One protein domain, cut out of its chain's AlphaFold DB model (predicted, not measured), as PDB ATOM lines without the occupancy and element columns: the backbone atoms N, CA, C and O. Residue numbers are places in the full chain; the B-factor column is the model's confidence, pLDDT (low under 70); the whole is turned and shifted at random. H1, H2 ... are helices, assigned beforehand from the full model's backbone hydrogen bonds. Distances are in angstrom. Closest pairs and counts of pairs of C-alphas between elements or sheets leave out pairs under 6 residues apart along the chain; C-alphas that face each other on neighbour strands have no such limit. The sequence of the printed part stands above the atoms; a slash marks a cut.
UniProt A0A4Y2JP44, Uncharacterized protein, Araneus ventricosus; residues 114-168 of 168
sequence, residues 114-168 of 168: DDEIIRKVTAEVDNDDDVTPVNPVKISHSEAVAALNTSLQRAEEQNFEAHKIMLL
ATOM      1  N   ASP A 114     146.312 109.696 162.396       78.75
ATOM      2  CA  ASP A 114     147.397 108.943 161.752       78.75
ATOM      3  C   ASP A 114     147.151 107.426 161.811       78.75
ATOM      4  O   ASP A 114     147.296 106.740 160.802       78.75
ATOM      5  N   ASP A 115     146.682 106.915 162.954       82.00
ATOM      6  CA  ASP A 115     146.323 105.502 163.121       82.00
ATOM      7  C   ASP A 115     145.135 105.100 162.235       82.00
ATOM      8  O   ASP A 115     145.119 104.006 161.670       82.00
ATOM      9  N   GLU A 116     144.144 105.979 162.059       79.50
ATOM     10  CA  GLU A 116     143.023 105.742 161.146       79.50
ATOM     11  C   GLU A 116     143.452 105.779 159.680       79.50
ATOM     12  O   GLU A 116     142.953 104.973 158.899       79.50
ATOM     13  N   ILE A 117     144.382 106.665 159.311       78.25
ATOM     14  CA  ILE A 117     144.970 106.728 157.970       78.25
ATOM     15  C   ILE A 117     145.743 105.442 157.700       78.25
ATOM     16  O   ILE A 117     145.492 104.794 156.686       78.25
ATOM     17  N   ILE A 118     146.635 105.046 158.612       78.56
ATOM     18  CA  ILE A 118     147.420 103.814 158.497       78.56
ATOM     19  C   ILE A 118     146.474 102.627 158.369       78.56
ATOM     20  O   ILE A 118     146.591 101.880 157.405       78.56
ATOM     21  N   ARG A 119     145.481 102.510 159.261       79.56
ATOM     22  CA  ARG A 119     144.471 101.447 159.214       79.56
ATOM     23  C   ARG A 119     143.736 101.415 157.877       79.56
ATOM     24  O   ARG A 119     143.585 100.332 157.329       79.56
ATOM     25  N   LYS A 120     143.287 102.559 157.351       71.94
ATOM     26  CA  LYS A 120     142.550 102.646 156.075       71.94
ATOM     27  C   LYS A 120     143.442 102.236 154.898       71.94
ATOM     28  O   LYS A 120     143.018 101.431 154.080       71.94
ATOM     29  N   VAL A 121     144.700 102.683 154.890       67.38
ATOM     30  CA  VAL A 121     145.706 102.305 153.883       67.38
ATOM     31  C   VAL A 121     146.059 100.816 153.957       67.38
ATOM     32  O   VAL A 121     146.218 100.191 152.917       67.38
ATOM     33  N   THR A 122     146.176 100.225 155.151       66.69
ATOM     34  CA  THR A 122     146.536  98.803 155.305       66.69
ATOM     35  C   THR A 122     145.354  97.847 155.152       66.69
ATOM     36  O   THR A 122     145.549  96.738 154.670       66.69
ATOM     37  N   ALA A 123     144.140  98.250 155.539       61.97
ATOM     38  CA  ALA A 123     142.942  97.414 155.439       61.97
ATOM     39  C   ALA A 123     142.437  97.284 153.993       61.97
ATOM     40  O   ALA A 123     141.837  96.279 153.643       61.97
ATOM     41  N   GLU A 124     142.714  98.261 153.125       53.44
ATOM     42  CA  GLU A 124     142.351  98.185 151.702       53.44
ATOM     43  C   GLU A 124     143.205  97.188 150.895       53.44
ATOM     44  O   GLU A 124     142.849  96.857 149.765       53.44
ATOM     45  N   VAL A 125     144.299  96.679 151.476       52.66
ATOM     46  CA  VAL A 125     145.183  95.676 150.854       52.66
ATOM     47  C   VAL A 125     144.771  94.243 151.214       52.66
ATOM     48  O   VAL A 125     145.188  93.308 150.535       52.66
ATOM     49  N   ASP A 126     143.952  94.056 152.255       50.53
ATOM     50  CA  ASP A 126     143.622  92.734 152.788       50.53
ATOM     51  C   ASP A 126     142.144  92.667 153.234       50.53
ATOM     52  O   ASP A 126     141.785  92.986 154.363       50.53
ATOM     53  N   ASN A 127     141.307  92.190 152.311       48.19
ATOM     54  CA  ASN A 127     139.921  91.726 152.464       48.19
ATOM     55  C   ASN A 127     138.731  92.712 152.516       48.19
ATOM     56  O   ASN A 127     138.610  93.637 153.315       48.19
ATOM     57  N   ASP A 128     137.797  92.335 151.641       50.53
ATOM     58  CA  ASP A 128     136.334  92.384 151.654       50.53
ATOM     59  C   ASP A 128     135.673  92.201 153.039       50.53
ATOM     60  O   ASP A 128     135.032  91.182 153.281       50.53
ATOM     61  N   ASP A 129     135.812  93.158 153.967       45.72
ATOM     62  CA  ASP A 129     134.991  93.127 155.185       45.72
ATOM     63  C   ASP A 129     134.387  94.470 155.625       45.72
ATOM     64  O   ASP A 129     134.954  95.566 155.532       45.72
ATOM     65  N   ASP A 130     133.150  94.306 156.074       52.34
ATOM     66  CA  ASP A 130     132.104  95.239 156.427       52.34
ATOM     67  C   ASP A 130     132.445  96.026 157.694       52.34
ATOM     68  O   ASP A 130     132.419  95.518 158.812       52.34
ATOM     69  N   VAL A 131     132.686  97.324 157.529       41.97
ATOM     70  CA  VAL A 131     132.322  98.295 158.561       41.97
ATOM     71  C   VAL A 131     131.650  99.461 157.859       41.97
ATOM     72  O   VAL A 131     132.298 100.331 157.272       41.97
ATOM     73  N   THR A 132     130.324  99.456 157.898       55.78
ATOM     74  CA  THR A 132     129.482 100.576 157.488       55.78
ATOM     75  C   THR A 132     129.553 101.711 158.515       55.78
ATOM     76  O   THR A 132     129.183 101.541 159.677       55.78
ATOM     77  N   PRO A 133     129.934 102.921 158.074       48.91
ATOM     78  CA  PRO A 133     129.142 104.087 158.439       48.91
ATOM     79  C   PRO A 133     128.831 104.941 157.204       48.91
ATOM     80  O   PRO A 133     129.725 105.384 156.493       48.91
ATOM     81  N   VAL A 134     127.528 105.151 156.970       40.88
ATOM     82  CA  VAL A 134     126.926 106.067 155.978       40.88
ATOM     83  C   VAL A 134     127.613 106.001 154.608       40.88
ATOM     84  O   VAL A 134     128.349 106.904 154.240       40.88
ATOM     85  N   ASN A 135     127.377 104.921 153.857       48.59
ATOM     86  CA  ASN A 135     128.041 104.658 152.576       48.59
ATOM     87  C   ASN A 135     127.802 105.785 151.541       48.59
ATOM     88  O   ASN A 135     126.726 105.825 150.936       48.59
ATOM     89  N   PRO A 136     128.804 106.625 151.198       53.84
ATOM     90  CA  PRO A 136     128.995 106.938 149.787       53.84
ATOM     91  C   PRO A 136     129.111 105.603 149.036       53.84
ATOM     92  O   PRO A 136     129.624 104.635 149.596       53.84
ATOM     93  N   VAL A 137     128.611 105.519 147.801       62.44
ATOM     94  CA  VAL A 137     128.766 104.321 146.957       62.44
ATOM     95  C   VAL A 137     130.240 103.907 146.988       62.44
ATOM     96  O   VAL A 137     131.098 104.621 146.469       62.44
ATOM     97  N   LYS A 138     130.543 102.809 147.688       67.56
ATOM     98  CA  LYS A 138     131.911 102.357 147.931       67.56
ATOM     99  C   LYS A 138     132.327 101.557 146.704       67.56
ATOM    100  O   LYS A 138     132.065 100.363 146.618       67.56
ATOM    101  N   ILE A 139     132.871 102.258 145.715       73.69
ATOM    102  CA  ILE A 139     133.399 101.653 144.491       73.69
ATOM    103  C   ILE A 139     134.645 100.857 144.883       73.69
ATOM    104  O   ILE A 139     135.523 101.384 145.569       73.69
ATOM    105  N   SER A 140     134.716  99.590 144.479       81.81
ATOM    106  CA  SER A 140     135.907  98.772 144.730       81.81
ATOM    107  C   SER A 140     137.100  99.254 143.891       81.81
ATOM    108  O   SER A 140     136.924  99.873 142.841       81.81
ATOM    109  N   HIS A 141     138.329  98.950 144.317       77.75
ATOM    110  CA  HIS A 141     139.540  99.294 143.558       77.75
ATOM    111  C   HIS A 141     139.498  98.756 142.121       77.75
ATOM    112  O   HIS A 141     139.772  99.491 141.172       77.75
ATOM    113  N   SER A 142     139.094  97.496 141.953       79.00
ATOM    114  CA  SER A 142     138.969  96.857 140.642       79.00
ATOM    115  C   SER A 142     137.894  97.516 139.777       79.00
ATOM    116  O   SER A 142     138.112  97.727 138.586       79.00
ATOM    117  N   GLU A 143     136.760  97.900 140.363       84.81
ATOM    118  CA  GLU A 143     135.682  98.599 139.661       84.81
ATOM    119  C   GLU A 143     136.092 100.016 139.239       84.81
ATOM    120  O   GLU A 143     135.810 100.426 138.114       84.81
ATOM    121  N   ALA A 144     136.829 100.741 140.086       83.69
ATOM    122  CA  ALA A 144     137.369 102.056 139.753       83.69
ATOM    123  C   ALA A 144     138.390 101.979 138.603       83.69
ATOM    124  O   ALA A 144     138.315 102.765 137.655       83.69
ATOM    125  N   VAL A 145     139.303 101.001 138.646       82.94
ATOM    126  CA  VAL A 145     140.279 100.736 137.574       82.94
ATOM    127  C   VAL A 145     139.566 100.336 136.276       82.94
ATOM    128  O   VAL A 145     139.881 100.869 135.212       82.94
ATOM    129  N   ALA A 146     138.561  99.458 136.344       85.12
ATOM    130  CA  ALA A 146     137.780  99.037 135.180       85.12
ATOM    131  C   ALA A 146     136.988 100.197 134.550       85.12
ATOM    132  O   ALA A 146     136.958 100.340 133.322       85.12
ATOM    133  N   ALA A 147     136.380 101.055 135.373       86.94
ATOM    134  CA  ALA A 147     135.660 102.240 134.917       86.94
ATOM    135  C   ALA A 147     136.595 103.261 134.249       86.94
ATOM    136  O   ALA A 147     136.236 103.834 133.213       86.94
ATOM    137  N   LEU A 148     137.801 103.456 134.795       85.81
ATOM    138  CA  LEU A 148     138.814 104.330 134.207       85.81
ATOM    139  C   LEU A 148     139.306 103.780 132.860       85.81
ATOM    140  O   LEU A 148     139.263 104.507 131.871       85.81
ATOM    141  N   ASN A 149     139.657 102.492 132.786       85.06
ATOM    142  CA  ASN A 149     140.043 101.835 131.530       85.06
ATOM    143  C   ASN A 149     138.956 101.962 130.456       85.06
ATOM    144  O   ASN A 149     139.237 102.345 129.324       85.06
ATOM    145  N   THR A 150     137.695 101.716 130.822       87.38
ATOM    146  CA  THR A 150     136.563 101.849 129.891       87.38
ATOM    147  C   THR A 150     136.401 103.290 129.400       87.38
ATOM    148  O   THR A 150     136.092 103.524 128.233       87.38
ATOM    149  N   SER A 151     136.601 104.273 130.281       86.44
ATOM    150  CA  SER A 151     136.524 105.695 129.926       86.44
ATOM    151  C   SER A 151     137.647 106.113 128.976       86.44
ATOM    152  O   SER A 151     137.381 106.825 128.008       86.44
ATOM    153  N   LEU A 152     138.874 105.639 129.214       84.50
ATOM    154  CA  LEU A 152     140.027 105.887 128.345       84.50
ATOM    155  C   LEU A 152     139.836 105.251 126.964       84.50
ATOM    156  O   LEU A 152     139.961 105.947 125.962       84.50
ATOM    157  N   GLN A 153     139.409 103.986 126.908       84.75
ATOM    158  CA  GLN A 153     139.109 103.304 125.647       84.75
ATOM    159  C   GLN A 153     138.043 104.057 124.834       84.75
ATOM    160  O   GLN A 153     138.199 104.279 123.637       84.75
ATOM    161  N   ARG A 154     136.964 104.518 125.481       85.25
ATOM    162  CA  ARG A 154     135.936 105.323 124.800       85.25
ATOM    163  C   ARG A 154     136.476 106.651 124.279       85.25
ATOM    164  O   ARG A 154     136.031 107.112 123.230       85.25
ATOM    165  N   ALA A 155     137.382 107.288 125.017       85.31
ATOM    166  CA  ALA A 155     138.005 108.532 124.589       85.31
ATOM    167  C   ALA A 155     138.893 108.320 123.352       85.31
ATOM    168  O   ALA A 155     138.857 109.148 122.442       85.31
ATOM    169  N   GLU A 156     139.617 107.200 123.278       82.88
ATOM    170  CA  GLU A 156     140.390 106.794 122.097       82.88
ATOM    171  C   GLU A 156     139.485 106.500 120.892       82.88
ATOM    172  O   GLU A 156     139.704 107.046 119.812       82.88
ATOM    173  N   GLU A 157     138.419 105.713 121.075       86.62
ATOM    174  CA  GLU A 157     137.447 105.384 120.017       86.62
ATOM    175  C   GLU A 157     136.777 106.636 119.424       86.62
ATOM    176  O   GLU A 157     136.499 106.698 118.225       86.62
ATOM    177  N   GLN A 158     136.524 107.648 120.258       86.62
ATOM    178  CA  GLN A 158     135.939 108.927 119.845       86.62
ATOM    179  C   GLN A 158     136.987 109.969 119.420       86.62
ATOM    180  O   GLN A 158     136.617 111.100 119.096       86.62
ATOM    181  N   ASN A 159     138.274 109.603 119.408       84.88
ATOM    182  CA  ASN A 159     139.406 110.456 119.057       84.88
ATOM    183  C   ASN A 159     139.412 111.789 119.833       84.88
ATOM    184  O   ASN A 159     139.510 112.877 119.260       84.88
ATOM    185  N   PHE A 160     139.216 111.712 121.152       83.44
ATOM    186  CA  PHE A 160     139.217 112.884 122.019       83.44
ATOM    187  C   PHE A 160     140.608 113.511 122.099       83.44
ATOM    188  O   PHE A 160     141.611 112.845 122.331       83.44
ATOM    189  N   GLU A 161     140.645 114.837 122.003       80.56
ATOM    190  CA  GLU A 161     141.851 115.611 122.280       80.56
ATOM    191  C   GLU A 161     142.310 115.417 123.735       80.56
ATOM    192  O   GLU A 161     141.489 115.432 124.656       80.56
ATOM    193  N   ALA A 162     143.624 115.341 123.967       73.94
ATOM    194  CA  ALA A 162     144.206 115.078 125.291       73.94
ATOM    195  C   ALA A 162     143.685 116.020 126.398       73.94
ATOM    196  O   ALA A 162     143.433 115.596 127.525       73.94
ATOM    197  N   HIS A 163     143.439 117.294 126.078       74.44
ATOM    198  CA  HIS A 163     142.906 118.261 127.041       74.44
ATOM    199  C   HIS A 163     141.456 117.968 127.472       74.44
ATOM    200  O   HIS A 163     141.060 118.387 128.557       74.44
ATOM    201  N   LYS A 164     140.666 117.254 126.655       76.12
ATOM    202  CA  LYS A 164     139.317 116.788 127.014       76.12
ATOM    203  C   LYS A 164     139.369 115.551 127.904       76.12
ATOM    204  O   LYS A 164     138.550 115.432 128.805       76.12
ATOM    205  N   ILE A 165     140.354 114.678 127.697       76.81
ATOM    206  CA  ILE A 165     140.597 113.504 128.551       76.81
ATOM    207  C   ILE A 165     140.997 113.949 129.965       76.81
ATOM    208  O   ILE A 165     140.525 113.394 130.947       76.81
ATOM    209  N   MET A 166     141.771 115.033 130.086       74.69
ATOM    210  CA  MET A 166     142.128 115.650 131.376       74.69
ATOM    211  C   MET A 166     140.954 116.311 132.132       74.69
ATOM    212  O   MET A 166     141.173 116.906 133.192       74.69
ATOM    213  N   LEU A 167     139.738 116.285 131.573       72.31
ATOM    214  CA  LEU A 167     138.508 116.767 132.209       72.31
ATOM    215  C   LEU A 167     137.582 115.631 132.684       72.31
ATOM    216  O   LEU A 167     136.540 115.946 133.260       72.31
ATOM    217  N   LEU A 168     137.943 114.362 132.436       63.97
ATOM    218  CA  LEU A 168     137.306 113.182 133.039       63.97
ATOM    219  C   LEU A 168     137.563 113.148 134.555       63.97
ATOM    220  O   LEU A 168     136.617 112.791 135.291       63.97
TER     221      LEU A 168
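Overview. This is residues 114 to 168 of the 168 residues of an uncharacterized protein of Araneus ventricosus (UniProt A0A4Y2JP44). One long helix, H2, makes most of the length of an open model with no common core; past its last residue the chain folds back to the short helix H3, and off its first residue a long loop leads away to H1, which sticks out by itself. Residues 114 to 123, which belong to H1, and residues 129 to 138 of that loop stand free. The printed part has 55 residues with three named helices in the order H1, H2, H3 and no named strand, and its class is all helix. It is extended, with a radius of gyration of the C-alphas of 16.1 A and spans of 44 by 22 by 21 A.

Arrangement. H2, residues 141 to 157, touches no helix. H3, residues 162 to 165, is close to H2 but not clearly touching it; their closest C-alphas, those of Ala 155 and Ile 165, are 6.9 A apart. H1, residues 114 to 123, is apart from H2 and from H3. In H1 and H2 every O i to N i+4 pair is within hydrogen-bond range, while H3 is too short for such a pair.

Along the chain. H2 runs 24.4 A from C-alpha 141 at (139.540, 99.294, 143.558) to C-alpha 157 at (137.447, 105.384, 120.017). H1 is 13.9 A long and begins at C-alpha 114, at (147.397, 108.943, 161.752). H3 is 5.1 A long and ends at C-alpha 165, at (140.597, 113.504, 128.551).

Size, cuts and confidence. The two C-alphas farthest apart, those of Asp 115 and Asn 159, are 44.9 A apart. The printed part has no cut and ends at residue 168, the chain's last. The link from H1 to H2, residues 124 to 140, is long; that from H2 to H3 is tight. The mean pLDDT of the printed part is 71.9, and residues 121 to 138 and residue 168 are under 70.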